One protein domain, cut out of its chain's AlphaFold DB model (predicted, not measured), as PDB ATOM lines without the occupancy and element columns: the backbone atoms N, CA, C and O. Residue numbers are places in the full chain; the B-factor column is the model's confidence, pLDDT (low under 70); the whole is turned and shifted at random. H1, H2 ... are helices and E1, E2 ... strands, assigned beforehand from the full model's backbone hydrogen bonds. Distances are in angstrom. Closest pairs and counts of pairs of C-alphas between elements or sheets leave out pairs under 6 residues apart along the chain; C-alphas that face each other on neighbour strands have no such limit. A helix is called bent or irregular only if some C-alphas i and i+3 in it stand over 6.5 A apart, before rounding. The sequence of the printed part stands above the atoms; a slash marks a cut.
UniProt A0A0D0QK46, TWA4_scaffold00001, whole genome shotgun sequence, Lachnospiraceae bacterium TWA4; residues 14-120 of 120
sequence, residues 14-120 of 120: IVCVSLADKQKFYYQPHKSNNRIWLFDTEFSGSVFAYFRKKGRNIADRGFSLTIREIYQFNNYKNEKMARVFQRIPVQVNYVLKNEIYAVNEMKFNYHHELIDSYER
ATOM      1  N   ILE A  14     100.879 238.276 268.701       96.88
ATOM      2  CA  ILE A  14     101.796 239.280 269.216       96.88
ATOM      3  C   ILE A  14     103.125 239.099 268.506       96.88
ATOM      4  O   ILE A  14     103.753 238.043 268.581       96.88
ATOM      5  N   VAL A  15     103.535 240.145 267.808       95.88
ATOM      6  CA  VAL A  15     104.772 240.213 267.044       95.88
ATOM      7  C   VAL A  15     105.792 241.005 267.848       95.88
ATOM      8  O   VAL A  15     105.547 242.160 268.184       95.88
ATOM      9  N   CYS A  16     106.937 240.393 268.136       96.19
ATOM     10  CA  CYS A  16     108.101 241.054 268.709       96.19
ATOM     11  C   CYS A  16     109.149 241.250 267.610       96.19
ATOM     12  O   CYS A  16     109.688 240.273 267.085       96.19
ATOM     13  N   VAL A  17     109.447 242.503 267.274       95.44
ATOM     14  CA  VAL A  17     110.553 242.876 266.383       95.44
ATOM     15  C   VAL A  17     111.694 243.388 267.245       95.44
ATOM     16  O   VAL A  17     111.523 244.346 267.995       95.44
ATOM     17  N   SER A  18     112.853 242.742 267.157       92.62
ATOM     18  CA  SER A  18     114.032 243.135 267.931       92.62
ATOM     19  C   SER A  18     115.011 243.917 267.059       92.62
ATOM     20  O   SER A  18     115.458 243.430 266.021       92.62
ATOM     21  N   LEU A  19     115.320 245.136 267.492       90.69
ATOM     22  CA  LEU A  19     116.341 246.024 266.940       90.69
ATOM     23  C   LEU A  19     117.548 246.057 267.893       90.69
ATOM     24  O   LEU A  19     117.511 245.436 268.954       90.69
ATOM     25  N   ALA A  20     118.622 246.752 267.512       87.94
ATOM     26  CA  ALA A  20     119.867 246.775 268.290       87.94
ATOM     27  C   ALA A  20     119.683 247.341 269.715       87.94
ATOM     28  O   ALA A  20     120.285 246.841 270.658       87.94
ATOM     29  N   ASP A  21     118.833 248.354 269.868       92.94
ATOM     30  CA  ASP A  21     118.622 249.121 271.101       92.94
ATOM     31  C   ASP A  21     117.254 248.868 271.758       92.94
ATOM     32  O   ASP A  21     117.065 249.125 272.949       92.94
ATOM     33  N   LYS A  22     116.286 248.336 271.003       95.19
ATOM     34  CA  LYS A  22     114.895 248.209 271.452       95.19
ATOM     35  C   LYS A  22     114.163 247.000 270.899       95.19
ATOM     36  O   LYS A  22     114.555 246.388 269.907       95.19
ATOM     37  N   GLN A  23     113.031 246.699 271.517       95.12
ATOM     38  CA  GLN A  23     112.058 245.731 271.030       95.12
ATOM     39  C   GLN A  23     110.720 246.421 270.821       95.12
ATOM     40  O   GLN A  23     110.242 247.140 271.695       95.12
ATOM     41  N   LYS A  24     110.124 246.189 269.654       96.50
ATOM     42  CA  LYS A  24     108.813 246.713 269.284       96.50
ATOM     43  C   LYS A  24     107.787 245.596 269.314       96.50
ATOM     44  O   LYS A  24     108.033 244.516 268.767       96.50
ATOM     45  N   PHE A  25     106.645 245.868 269.928       96.88
ATOM     46  CA  PHE A  25     105.538 244.929 270.028       96.88
ATOM     47  C   PHE A  25     104.370 245.392 269.175       96.88
ATOM     48  O   PHE A  25     103.976 246.556 269.222       96.88
ATOM     49  N   TYR A  26     103.800 244.454 268.429       95.94
ATOM     50  CA  TYR A  26     102.638 244.688 267.588       95.94
ATOM     51  C   TYR A  26     101.584 243.621 267.832       95.94
ATOM     52  O   TYR A  26     101.907 242.456 268.074       95.94
ATOM     53  N   TYR A  27     100.329 244.020 267.710       96.12
ATOM     54  CA  TYR A  27      99.202 243.124 267.560       96.12
ATOM     55  C   TYR A  27      98.926 242.914 266.072       96.12
ATOM     56  O   TYR A  27      99.005 243.845 265.271       96.12
ATOM     57  N   GLN A  28      98.642 241.678 265.687       94.38
ATOM     58  CA  GLN A  28      98.341 241.319 264.311       94.38
ATOM     59  C   GLN A  28      97.142 240.365 264.279       94.38
ATOM     60  O   GLN A  28      97.280 239.218 264.723       94.38
ATOM     61  N   PRO A  29      96.001 240.791 263.712       93.88
ATOM     62  CA  PRO A  29      94.849 239.920 263.533       93.88
ATOM     63  C   PRO A  29      95.172 238.701 262.662       93.88
ATOM     64  O   PRO A  29      95.948 238.767 261.702       93.88
ATOM     65  N   HIS A  30      94.552 237.566 262.966       92.25
ATOM     66  CA  HIS A  30      94.666 236.355 262.177       92.25
ATOM     67  C   HIS A  30      94.163 236.610 260.751       92.25
ATOM     68  O   HIS A  30      93.121 237.226 260.548       92.25
ATOM     69  N   LYS A  31      94.906 236.108 259.758       87.69
ATOM     70  CA  LYS A  31      94.660 236.318 258.318       87.69
ATOM     71  C   LYS A  31      94.831 237.767 257.844       87.69
ATOM     72  O   LYS A  31      94.552 238.043 256.685       87.69
ATOM     73  N   SER A  32      95.338 238.661 258.692       86.94
ATOM     74  CA  SER A  32      95.747 240.004 258.296       86.94
ATOM     75  C   SER A  32      97.266 240.131 258.289       86.94
ATOM     76  O   SER A  32      97.965 239.599 259.157       86.94
ATOM     77  N   ASN A  33      97.782 240.879 257.316       84.94
ATOM     78  CA  ASN A  33      99.170 241.332 257.326       84.94
ATOM     79  C   ASN A  33      99.345 242.654 258.085       84.94
ATOM     80  O   ASN A  33     100.480 243.018 258.380       84.94
ATOM     81  N   ASN A  34      98.249 243.327 258.457       88.44
ATOM     82  CA  ASN A  34      98.306 244.581 259.197       88.44
ATOM     83  C   ASN A  34      98.886 244.365 260.603       88.44
ATOM     84  O   ASN A  34      98.487 243.439 261.313       88.44
ATOM     85  N   ARG A  35      99.829 245.222 260.998       91.00
ATOM     86  CA  ARG A  35     100.465 245.207 262.318       91.00
ATOM     87  C   ARG A  35     100.126 246.506 263.030       91.00
ATOM     88  O   ARG A  35     100.559 247.574 262.613       91.00
ATOM     89  N   ILE A  36      99.410 246.391 264.137       93.94
ATOM     90  CA  ILE A  36      99.014 247.516 264.976       93.94
ATOM     91  C   ILE A  36     100.043 247.639 266.090       93.94
ATOM     92  O   ILE A  36     100.281 246.687 266.836       93.94
ATOM     93  N   TRP A  37     100.713 248.782 266.169       95.31
ATOM     94  CA  TRP A  37     101.731 249.019 267.189       95.31
ATOM     95  C   TRP A  37     101.115 249.013 268.594       95.31
ATOM     96  O   TRP A  37     100.051 249.585 268.810       95.31
ATOM     97  N   LEU A  38     101.789 248.356 269.542       96.62
ATOM     98  CA  LEU A  38     101.367 248.286 270.943       96.62
ATOM     99  C   LEU A  38     102.251 249.152 271.839       96.62
ATOM    100  O   LEU A  38     101.756 249.997 272.576       96.62
ATOM    101  N   PHE A  39     103.555 248.870 271.853       97.25
ATOM    102  CA  PHE A  39     104.545 249.597 272.648       97.25
ATOM    103  C   PHE A  39     105.973 249.185 272.276       97.25
ATOM    104  O   PHE A  39     106.202 248.108 271.721       97.25
ATOM    105  N   ASP A  40     106.931 250.010 272.698       96.69
ATOM    106  CA  ASP A  40     108.365 249.728 272.631       96.69
ATOM    107  C   ASP A  40     108.935 249.463 274.039       96.69
ATOM    108  O   ASP A  40     108.407 249.937 275.055       96.69
ATOM    109  N   THR A  41     110.026 248.703 274.101       96.00
ATOM    110  CA  THR A  41     110.862 248.519 275.297       96.00
ATOM    111  C   THR A  41     112.335 248.622 274.934       96.00
ATOM    112  O   THR A  41     112.704 248.367 273.790       96.00
ATOM    113  N   GLU A  42     113.198 248.895 275.911       95.44
ATOM    114  CA  GLU A  42     114.633 248.632 275.758       95.44
ATOM    115  C   GLU A  42     114.879 247.167 275.379       95.44
ATOM    116  O   GLU A  42     114.081 246.275 275.713       95.44
ATOM    117  N   PHE A  43     115.985 246.912 274.684       94.19
ATOM    118  CA  PHE A  43     116.337 245.558 274.293       94.19
ATOM    119  C   PHE A  43     116.535 244.650 275.515       94.19
ATOM    120  O   PHE A  43     117.300 244.936 276.438       94.19
ATOM    121  N   SER A  44     115.865 243.498 275.501       94.56
ATOM    122  CA  SER A  44     116.032 242.458 276.504       94.56
ATOM    123  C   SER A  44     116.373 241.126 275.848       94.56
ATOM    124  O   SER A  44     115.555 240.516 275.153       94.56
ATOM    125  N   GLY A  45     117.573 240.621 276.149       93.56
ATOM    126  CA  GLY A  45     118.018 239.310 275.682       93.56
ATOM    127  C   GLY A  45     117.100 238.169 276.131       93.56
ATOM    128  O   GLY A  45     116.862 237.246 275.358       93.56
ATOM    129  N   SER A  46     116.515 238.242 277.336       94.12
ATOM    130  CA  SER A  46     115.589 237.212 277.833       94.12
ATOM    131  C   SER A  46     114.255 237.217 277.089       94.12
ATOM    132  O   SER A  46     113.747 236.155 276.728       94.12
ATOM    133  N   VAL A  47     113.710 238.401 276.803       94.25
ATOM    134  CA  VAL A  47     112.496 238.552 275.990       94.25
ATOM    135  C   VAL A  47     112.754 238.065 274.564       94.25
ATOM    136  O   VAL A  47     111.990 237.246 274.055       94.25
ATOM    137  N   PHE A  48     113.864 238.487 273.951       93.19
ATOM    138  CA  PHE A  48     114.258 238.035 272.615       93.19
ATOM    139  C   PHE A  48     114.414 236.512 272.553       93.19
ATOM    140  O   PHE A  48     113.811 235.863 271.700       93.19
ATOM    141  N   ALA A  49     115.175 235.924 273.481       93.38
ATOM    142  CA  ALA A  49     115.412 234.486 273.529       93.38
ATOM    143  C   ALA A  49     114.110 233.695 273.703       93.38
ATOM    144  O   ALA A  49     113.940 232.645 273.084       93.38
ATOM    145  N   TYR A  50     113.167 234.203 274.502       94.50
ATOM    146  CA  TYR A  50     111.868 233.564 274.667       94.50
ATOM    147  C   TYR A  50     111.057 233.566 273.372       94.50
ATOM    148  O   TYR A  50     110.606 232.508 272.934       94.50
ATOM    149  N   PHE A  51     110.907 234.732 272.742       94.19
ATOM    150  CA  PHE A  51     110.183 234.863 271.479       94.19
ATOM    151  C   PHE A  51     110.845 234.050 270.359       94.19
ATOM    152  O   PHE A  51     110.146 233.379 269.608       94.19
ATOM    153  N   ARG A  52     112.180 234.002 270.310       93.31
ATOM    154  CA  ARG A  52     112.934 233.148 269.382       93.31
ATOM    155  C   ARG A  52     112.702 231.654 269.617       93.31
ATOM    156  O   ARG A  52     112.614 230.900 268.657       93.31
ATOM    157  N   LYS A  53     112.642 231.218 270.880       93.69
ATOM    158  CA  LYS A  53     112.500 229.800 271.250       93.69
ATOM    159  C   LYS A  53     111.069 229.287 271.105       93.69
ATOM    160  O   LYS A  53     110.873 228.121 270.776       93.69
ATOM    161  N   LYS A  54     110.080 230.109 271.456       94.81
ATOM    162  CA  LYS A  54     108.666 229.710 271.531       94.81
ATOM    163  C   LYS A  54     107.844 230.195 270.347       94.81
ATOM    164  O   LYS A  54     106.811 229.604 270.058       94.81
ATOM    165  N   GLY A  55     108.267 231.281 269.711       94.38
ATOM    166  CA  GLY A  55     107.542 231.915 268.626       94.38
ATOM    167  C   GLY A  55     107.904 231.368 267.254       94.38
ATOM    168  O   GLY A  55     108.868 230.631 267.065       94.38
ATOM    169  N   ARG A  56     107.111 231.780 266.269       94.56
ATOM    170  CA  ARG A  56     107.346 231.523 264.849       94.56
ATOM    171  C   ARG A  56     108.120 232.687 264.258       94.56
ATOM    172  O   ARG A  56     107.737 233.841 264.472       94.56
ATOM    173  N   ASN A  57     109.175 232.378 263.511       92.75
ATOM    174  CA  ASN A  57     109.889 233.373 262.723       92.75
ATOM    175  C   ASN A  57     108.920 233.987 261.703       92.75
ATOM    176  O   ASN A  57     108.158 233.279 261.044       92.75
ATOM    177  N   ILE A  58     108.920 235.308 261.633       85.50
ATOM    178  CA  ILE A  58     108.200 236.088 260.635       85.50
ATOM    179  C   ILE A  58     109.240 236.899 259.875       85.50
ATOM    180  O   ILE A  58     110.206 237.380 260.477       85.50
ATOM    181  N   ALA A  59     109.029 237.043 258.565       70.06
ATOM    182  CA  ALA A  59     109.879 237.861 257.709       70.06
ATOM    183  C   ALA A  59     110.169 239.221 258.382       70.06
ATOM    184  O   ALA A  59     109.293 239.789 259.050       70.06
ATOM    185  N   ASP A  60     111.415 239.684 258.246       64.19
ATOM    186  CA  ASP A  60     111.947 240.939 258.806       64.19
ATOM    187  C   ASP A  60     112.318 240.929 260.302       64.19
ATOM    188  O   ASP A  60     112.026 241.864 261.047       64.19
ATOM    189  N   ARG A  61     113.050 239.892 260.740       71.06
ATOM    190  CA  ARG A  61     113.726 239.820 262.063       71.06
ATOM    191  C   ARG A  61     112.783 239.789 263.275       71.06
ATOM    192  O   ARG A  61     113.200 240.074 264.400       71.06
ATOM    193  N   GLY A  62     111.523 239.423 263.059       88.88
ATOM    194  CA  GLY A  62     110.528 239.298 264.116       88.88
ATOM    195  C   GLY A  62     110.255 237.850 264.511       88.88
ATOM    196  O   GLY A  62     110.445 236.910 263.738       88.88
ATOM    197  N   PHE A  63     109.717 237.681 265.710       95.81
ATOM    198  CA  PHE A  63     109.099 236.432 266.136       95.81
ATOM    199  C   PHE A  63     107.680 236.706 266.603       95.81
ATOM    200  O   PHE A  63     107.395 237.750 267.189       95.81
ATOM    201  N   SER A  64     106.787 235.758 266.350       95.56
ATOM    202  CA  SER A  64     105.379 235.878 266.708       95.56
ATOM    203  C   SER A  64     104.920 234.740 267.603       95.56
ATOM    204  O   SER A  64     105.294 233.587 267.405       95.56
ATOM    205  N   LEU A  65     104.074 235.073 268.568       97.00
ATOM    206  CA  LEU A  65     103.325 234.123 269.383       97.00
ATOM    207  C   LEU A  65     101.844 234.400 269.175       97.00
ATOM    208  O   LEU A  65     101.453 235.562 269.058       97.00
ATOM    209  N   THR A  66     101.015 233.366 269.128       97.31
ATOM    210  CA  THR A  66      99.564 233.570 269.147       97.31
ATOM    211  C   THR A  66      99.109 234.046 270.526       97.31
ATOM    212  O   THR A  66      99.793 233.809 271.524       97.31
ATOM    213  N   ILE A  67      97.940 234.680 270.622       96.19
ATOM    214  CA  ILE A  67      97.351 235.061 271.913       96.19
ATOM    215  C   ILE A  67      97.227 233.838 272.830       96.19
ATOM    216  O   ILE A  67      97.598 233.909 274.004       96.19
ATOM    217  N   ARG A  68      96.816 232.683 272.290       95.81
ATOM    218  CA  ARG A  68      96.780 231.424 273.047       95.81
ATOM    219  C   ARG A  68      98.146 231.049 273.631       95.81
ATOM    220  O   ARG A  68      98.221 230.643 274.787       95.81
ATOM    221  N   GLU A  69      99.221 231.180 272.858       95.81
ATOM    222  CA  GLU A  69     100.587 230.880 273.314       95.81
ATOM    223  C   GLU A  69     101.099 231.910 274.329       95.81
ATOM    224  O   GLU A  69     101.798 231.554 275.277       95.81
ATOM    225  N   ILE A  70     100.716 233.181 274.182       94.25
ATOM    226  CA  ILE A  70     101.011 234.235 275.160       94.25
ATOM    227  C   ILE A  70     100.371 233.898 276.516       94.25
ATOM    228  O   ILE A  70     101.030 234.032 277.547       94.25
ATOM    229  N   TYR A  71      99.140 233.373 276.537       92.12
ATOM    230  CA  TYR A  71      98.475 232.922 277.769       92.12
ATOM    231  C   TYR A  71      99.120 231.706 278.441       92.12
ATOM    232  O   TYR A  71      98.929 231.509 279.639       92.12
ATOM    233  N   GLN A  72      99.926 230.927 277.720       92.25
ATOM    234  CA  GLN A  72     100.681 229.803 278.285       92.25
ATOM    235  C   GLN A  72     101.976 230.244 278.985       92.25
ATOM    236  O   GLN A  72     102.696 229.411 279.540       92.25
ATOM    237  N   PHE A  73     102.296 231.542 278.976       88.19
ATOM    238  CA  PHE A  73     103.458 232.075 279.671       88.19
ATOM    239  C   PHE A  73     103.388 231.812 281.184       88.19
ATOM    240  O   PHE A  73     102.473 232.260 281.879       88.19
ATOM    241  N   ASN A  74     104.410 231.125 281.697       81.94
ATOM    242  CA  ASN A  74     104.527 230.727 283.101       81.94
ATOM    243  C   ASN A  74     105.834 231.188 283.778       81.94
ATOM    244  O   ASN A  74     106.021 230.949 284.969       81.94
ATOM    245  N   ASN A  75     106.735 231.878 283.063       78.44
ATOM    246  CA  ASN A  75     108.045 232.278 283.593       78.44
ATOM    247  C   ASN A  75     108.023 233.657 284.276       78.44
ATOM    248  O   ASN A  75     108.746 234.579 283.898       78.44
ATOM    249  N   TYR A  76     107.199 233.797 285.313       76.62
ATOM    250  CA  TYR A  76     107.040 235.058 286.047       76.62
ATOM    251  C   TYR A  76     108.232 235.418 286.952       76.62
ATOM    252  O   TYR A  76     108.269 236.524 287.479       76.62
ATOM    253  N   LYS A  77     109.221 234.522 287.104       84.00
ATOM    254  CA  LYS A  77     110.447 234.783 287.879       84.00
ATOM    255  C   LYS A  77     111.372 235.797 287.199       84.00
ATOM    256  O   LYS A  77     112.140 236.469 287.876       84.00
ATOM    257  N   ASN A  78     111.319 235.918 285.869       90.38
ATOM    258  CA  ASN A  78     112.066 236.951 285.153       90.38
ATOM    259  C   ASN A  78     111.245 238.246 285.118       90.38
ATOM    260  O   ASN A  78     110.290 238.350 284.349       90.38
ATOM    261  N   GLU A  79     111.634 239.242 285.914       89.69
ATOM    262  CA  GLU A  79     110.875 240.490 286.041       89.69
ATOM    263  C   GLU A  79     110.681 241.236 284.718       89.69
ATOM    264  O   GLU A  79     109.588 241.731 284.450       89.69
ATOM    265  N   LYS A  80     111.722 241.321 283.875       90.31
ATOM    266  CA  LYS A  80     111.637 242.031 282.588       90.31
ATOM    267  C   LYS A  80     110.595 241.377 281.687       90.31
ATOM    268  O   LYS A  80     109.747 242.061 281.117       90.31
ATOM    269  N   MET A  81     110.608 240.048 281.612       92.44
ATOM    270  CA  MET A  81     109.591 239.303 280.877       92.44
ATOM    271  C   MET A  81     108.210 239.468 281.508       92.44
ATOM    272  O   MET A  81     107.261 239.792 280.803       92.44
ATOM    273  N   ALA A  82     108.086 239.303 282.827       93.06
ATOM    274  CA  ALA A  82     106.813 239.452 283.523       93.06
ATOM    275  C   ALA A  82     106.169 240.817 283.232       93.06
ATOM    276  O   ALA A  82     104.986 240.863 282.899       93.06
ATOM    277  N   ARG A  83     106.953 241.905 283.249       93.00
ATOM    278  CA  ARG A  83     106.492 243.255 282.886       93.00
ATOM    279  C   ARG A  83     105.974 243.327 281.447       93.00
ATOM    280  O   ARG A  83     104.872 243.823 281.228       93.00
ATOM    281  N   VAL A  84     106.721 242.798 280.472       94.88
ATOM    282  CA  VAL A  84     106.295 242.771 279.057       94.88
ATOM    283  C   VAL A  84     104.982 242.002 278.896       94.88
ATOM    284  O   VAL A  84     104.020 242.527 278.338       94.88
ATOM    285  N   PHE A  85     104.906 240.784 279.435       94.50
ATOM    286  CA  PHE A  85     103.724 239.928 279.311       94.50
ATOM    287  C   PHE A  85     102.508 240.494 280.049       94.50
ATOM    288  O   PHE A  85     101.386 240.363 279.574       94.50
ATOM    289  N   GLN A  86     102.694 241.184 281.174       93.62
ATOM    290  CA  GLN A  86     101.601 241.882 281.854       93.62
ATOM    291  C   GLN A  86     101.091 243.099 281.072       93.62
ATOM    292  O   GLN A  86      99.897 243.398 281.139       93.62
ATOM    293  N   ARG A  87     101.967 243.783 280.323       95.38
ATOM    294  CA  ARG A  87     101.619 244.965 279.521       95.38
ATOM    295  C   ARG A  87     100.853 244.617 278.245       95.38
ATOM    296  O   ARG A  87      99.953 245.367 277.874       95.38
ATOM    297  N   ILE A  88     101.167 243.485 277.608       96.38
ATOM    298  CA  ILE A  88     100.562 243.051 276.334       96.38
ATOM    299  C   ILE A  88      99.020 243.079 276.368       96.38
ATOM    300  O   ILE A  88      98.449 243.816 275.567       96.38
ATOM    301  N   PRO A  89      98.317 242.381 277.286       95.44
ATOM    302  CA  PRO A  89      96.853 242.366 277.298       95.44
ATOM    303  C   PRO A  89      96.218 243.750 277.452       95.44
ATOM    304  O   PRO A  89      95.177 244.028 276.866       95.44
ATOM    305  N   VAL A  90      96.848 244.621 278.247       95.38
ATOM    306  CA  VAL A  90      96.354 245.982 278.496       95.38
ATOM    307  C   VAL A  90      96.407 246.805 277.214       95.38
ATOM    308  O   VAL A  90      95.440 247.479 276.879       95.38
ATOM    309  N   GLN A  91      97.519 246.718 276.484       96.25
ATOM    310  CA  GLN A  91      97.699 247.462 275.241       96.25
ATOM    311  C   GLN A  91      96.851 246.891 274.104       96.25
ATOM    312  O   GLN A  91      96.287 247.660 273.337       96.25
ATOM    313  N   VAL A  92      96.672 245.567 274.039       95.81
ATOM    314  CA  VAL A  92      95.763 244.949 273.060       95.81
ATOM    315  C   VAL A  92      94.321 245.421 273.266       95.81
ATOM    316  O   VAL A  92      93.677 245.818 272.303       95.81
ATOM    317  N   ASN A  93      93.832 245.462 274.512       95.00
ATOM    318  CA  ASN A  93      92.512 246.034 274.805       95.00
ATOM    319  C   ASN A  93      92.404 247.489 274.345       95.00
ATOM    320  O   ASN A  93      91.409 247.866 273.741       95.00
ATOM    321  N   TYR A  94      93.425 248.301 274.627       94.00
ATOM    322  CA  TYR A  94      93.429 249.708 274.235       94.00
ATOM    323  C   TYR A  94      93.317 249.878 272.715       94.00
ATOM    324  O   TYR A  94      92.444 250.609 272.250       94.00
ATOM    325  N   VAL A  95      94.148 249.176 271.937       92.44
ATOM    326  CA  VAL A  95      94.132 249.326 270.474       92.44
ATOM    327  C   VAL A  95      92.863 248.763 269.846       92.44
ATOM    328  O   VAL A  95      92.297 249.416 268.980       92.44
ATOM    329  N   LEU A  96      92.362 247.612 270.309       91.44
ATOM    330  CA  LEU A  96      91.127 247.029 269.777       91.44
ATOM    331  C   LEU A  96      89.917 247.917 270.058       91.44
ATOM    332  O   LEU A  96      89.094 248.139 269.173       91.44
ATOM    333  N   LYS A  97      89.841 248.480 271.265       90.12
ATOM    334  CA  LYS A  97      88.781 249.416 271.630       90.12
ATOM    335  C   LYS A  97      88.818 250.666 270.743       90.12
ATOM    336  O   LYS A  97      87.779 251.101 270.255       90.12
ATOM    337  N   ASN A  98      90.006 251.214 270.489       85.44
ATOM    338  CA  ASN A  98      90.161 252.400 269.645       85.44
ATOM    339  C   ASN A  98      89.938 252.124 268.156       85.44
ATOM    340  O   ASN A  98      89.363 252.971 267.481       85.44
ATOM    341  N   GLU A  99      90.328 250.956 267.637       76.81
ATOM    342  CA  GLU A  99      89.985 250.569 266.262       76.81
ATOM    343  C   GLU A  99      88.470 250.449 266.081       76.81
ATOM    344  O   GLU A  99      87.937 250.910 265.074       76.81
ATOM    345  N   ILE A 100      87.756 249.900 267.069       64.06
ATOM    346  CA  ILE A 100      86.288 249.855 267.050       64.06
ATOM    347  C   ILE A 100      85.707 251.273 267.014       64.06
ATOM    348  O   ILE A 100      84.808 251.532 266.215       64.06
ATOM    349  N   TYR A 101      86.220 252.200 267.828       60.53
ATOM    350  CA  TYR A 101      85.761 253.592 267.798       60.53
ATOM    351  C   TYR A 101      86.047 254.278 266.463       60.53
ATOM    352  O   TYR A 101      85.133 254.873 265.903       60.53
ATOM    353  N   ALA A 102      87.251 254.132 265.911       61.81
ATOM    354  CA  ALA A 102      87.612 254.730 264.627       61.81
ATOM    355  C   ALA A 102      86.741 254.194 263.476       61.81
ATOM    356  O   ALA A 102      86.264 254.960 262.640       61.81
ATOM    357  N   VAL A 103      86.468 252.885 263.450       62.00
ATOM    358  CA  VAL A 103      85.567 252.280 262.455       62.00
ATOM    359  C   VAL A 103      84.126 252.760 262.643       62.00
ATOM    360  O   VAL A 103      83.421 252.974 261.659       62.00
ATOM    361  N   ASN A 104      83.669 252.926 263.885       57.34
ATOM    362  CA  ASN A 104      82.317 253.405 264.165       57.34
ATOM    363  C   ASN A 104      82.139 254.888 263.806       57.34
ATOM    364  O   ASN A 104      81.121 255.223 263.208       57.34
ATOM    365  N   GLU A 105      83.121 255.748 264.087       58.97
ATOM    366  CA  GLU A 105      83.120 257.148 263.636       58.97
ATOM    367  C   GLU A 105      83.104 257.244 262.108       58.97
ATOM    368  O   GLU A 105      82.274 257.958 261.550       58.97
ATOM    369  N   MET A 106      83.943 256.467 261.412       62.78
ATOM    370  CA  MET A 106      83.938 256.441 259.945       62.78
ATOM    371  C   MET A 106      82.579 256.016 259.382       62.78
ATOM    372  O   MET A 106      82.085 256.639 258.448       62.78
ATOM    373  N   LYS A 107      81.951 254.980 259.951       61.47
ATOM    374  CA  LYS A 107      80.620 254.526 259.518       61.47
ATOM    375  C   LYS A 107      79.538 255.573 259.759       61.47
ATOM    376  O   LYS A 107      78.658 255.716 258.917       61.47
ATOM    377  N   PHE A 108      79.592 256.270 260.893       63.25
ATOM    378  CA  PHE A 108      78.633 257.319 261.224       63.25
ATOM    379  C   PHE A 108      78.751 258.499 260.252       63.25
ATOM    380  O   PHE A 108      77.750 258.918 259.676       63.25
ATOM    381  N   ASN A 109      79.977 258.955 259.986       64.56
ATOM    382  CA  ASN A 109      80.235 260.052 259.051       64.56
ATOM    383  C   ASN A 109      79.816 259.690 257.617       64.56
ATOM    384  O   ASN A 109      79.153 260.486 256.962       64.56
ATOM    385  N   TYR A 110      80.098 258.463 257.162       65.00
ATOM    386  CA  TYR A 110      79.680 258.001 255.831       65.00
ATOM    387  C   TYR A 110      78.153 257.950 255.680       65.00
ATOM    388  O   TYR A 110      77.610 258.281 254.629       65.00
ATOM    389  N   HIS A 111      77.439 257.541 256.736       60.94
ATOM    390  CA  HIS A 111      75.977 257.536 256.729       60.94
ATOM    391  C   HIS A 111      75.394 258.951 256.661       60.94
ATOM    392  O   HIS A 111      74.397 259.153 255.970       60.94
ATOM    393  N   HIS A 112      76.009 259.917 257.348       61.38
ATOM    394  CA  HIS A 112      75.565 261.309 257.336       61.38
ATOM    395  C   HIS A 112      75.826 261.987 255.982       61.38
ATOM    396  O   HIS A 112      74.931 262.635 255.446       61.38
ATOM    397  N   GLU A 113      77.003 261.772 255.386       62.94
ATOM    398  CA  GLU A 113      77.338 262.288 254.049       62.94
ATOM    399  C   GLU A 113      76.402 261.738 252.964       62.94
ATOM    400  O   GLU A 113      76.021 262.462 252.044       62.94
ATOM    401  N   LEU A 114      75.992 260.468 253.079       59.44
ATOM    402  CA  LEU A 114      75.015 259.875 252.168       59.44
ATOM    403  C   LEU A 114      73.645 260.547 252.301       59.44
ATOM    404  O   LEU A 114      73.060 260.893 251.279       59.44
ATOM    405  N   ILE A 115      73.146 260.779 253.517       61.69
ATOM    406  CA  ILE A 115      71.850 261.448 253.735       61.69
ATOM    407  C   ILE A 115      71.862 262.863 253.131       61.69
ATOM    408  O   ILE A 115      70.996 263.183 252.319       61.69
ATOM    409  N   ASP A 116      72.911 263.650 253.386       58.31
ATOM    410  CA  ASP A 116      73.055 265.021 252.864       58.31
ATOM    411  C   ASP A 116      73.244 265.089 251.330       58.31
ATOM    412  O   ASP A 116      73.177 266.168 250.724       58.31
ATOM    413  N   SER A 117      73.544 263.951 250.692       61.78
ATOM    414  CA  SER A 117      73.644 263.816 249.232       61.78
ATOM    415  C   SER A 117      72.322 263.434 248.560       61.78
ATOM    416  O   SER A 117      72.160 263.711 247.377       61.78
ATOM    417  N   TYR A 118      71.380 262.835 249.299       57.06
ATOM    418  CA  TYR A 118      70.036 262.504 248.807       57.06
ATOM    419  C   TYR A 118      69.016 263.631 249.041       57.06
ATOM    420  O   TYR A 118      67.970 263.636 248.398       57.06
ATOM    421  N   GLU A 119      69.306 264.580 249.937       56.88
ATOM    422  CA  GLU A 119      68.438 265.732 250.245       56.88
ATOM    423  C   GLU A 119      68.767 267.010 249.436       56.88
ATOM    424  O   GLU A 119      68.217 268.077 249.713       56.88
ATOM    425  N   ARG A 120      69.642 266.921 248.423       49.41
ATOM    426  CA  ARG A 120      69.972 267.998 247.467       49.41
ATOM    427  C   ARG A 120      69.552 267.641 246.049       49.41
ATOM    428  O   ARG A 120      69.096 268.569 245.346       49.41
TER     429      ARG A 120
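Overview. This is residues 14 to 120 of the 120 residues of an uncharacterized protein of Lachnospiraceae bacterium TWA4 (UniProt A0A0D0QK46). What shape do these coordinates make? A compact head is built on a strongly twisted sheet of five strands, with H1 and the first part of H3b, the longer arm of the bent helix H3, over one face. From this head the rest of H3b sticks out as a long arm, with residues 100 to 120 standing free, of which 100 to 118 belong to H3. What builds it, and how large is it? The printed part has 107 residues with five named strands and three named helices, in the order E1 E2 E3 H1 E4 E5 H2 H3; the class is mixed, and the sheet E3 E2 E1 E5 E4 is all antiparallel. It is loose, with a radius of gyration of the C-alphas of 18.2 A and spans of 64 by 26 by 25 A.

Arrangement. How do the strands pair? E1, residues 14 to 18, E2, residues 22 to 28, and E3, residues 36 to 42, form a meander, each strand the antiparallel neighbour of the one before; N 15 and O 26 are 2.8 A apart, N 25 and O 39 2.9 A. E5, residues 62 to 66, is the antiparallel neighbour of E1, with N 16 and O 63 at 2.8 A, and forms a hairpin with the edge strand E4, residues 56 to 58, with N 56 and O 64 at 2.8 A. What is on the sheet? H1, residues 45 to 54, lies over E1 and E5 at a height over the sheet of 8.9 A; its closest C-alphas to E5 are those of Phe 51 and Phe 63, 5.7 A apart. H3, residues 79 to 118, was assigned as one helix by its hydrogen bonds but is bent, with C-alphas 86 and 89 6.6 A apart and its arms H3a, residues 79 to 86, and H3b, residues 89 to 118, at a shallow tilt of 31 degrees. H3b is on the same face as H1, over E3 and E2 at a height of 9.5 A; its closest C-alphas to E3 are those of Gln 91 and Leu 38, 5.7 A apart. How do the helices meet? H1 touches H3a at a steep tilt of 53 degrees, the same way, the closest C-alphas being those of Val 47 and Met 81, 5.7 A apart. H2, residues 67 to 71, only grazes the sheet and is close to H3a but not clearly touching, the closest C-alphas, of Ile 70 and Phe 85, being 7.5 A apart. In H1, H2, H3a and H3b every O i to N i+4 pair is within hydrogen-bond range.

Along the chain. Where do the strands run? E1 begins at C-alpha 14, (101.796, 239.280, 269.216); E2 is 19.3 A long and E3 19.0 A. Where is the long arm? H3b measures 44.0 A, from C-alpha 89 at (96.853, 242.366, 277.298) to C-alpha 118 at (70.036, 262.504, 248.807).

Size, cuts and confidence. How far does it reach? The two C-alphas farthest apart, those of Lys 77 and Arg 120, are 66.1 A apart; the printed part has no cut and no long link. Where is confidence low? The pLDDT is under 70 at residue 60 and residues 100 to 120.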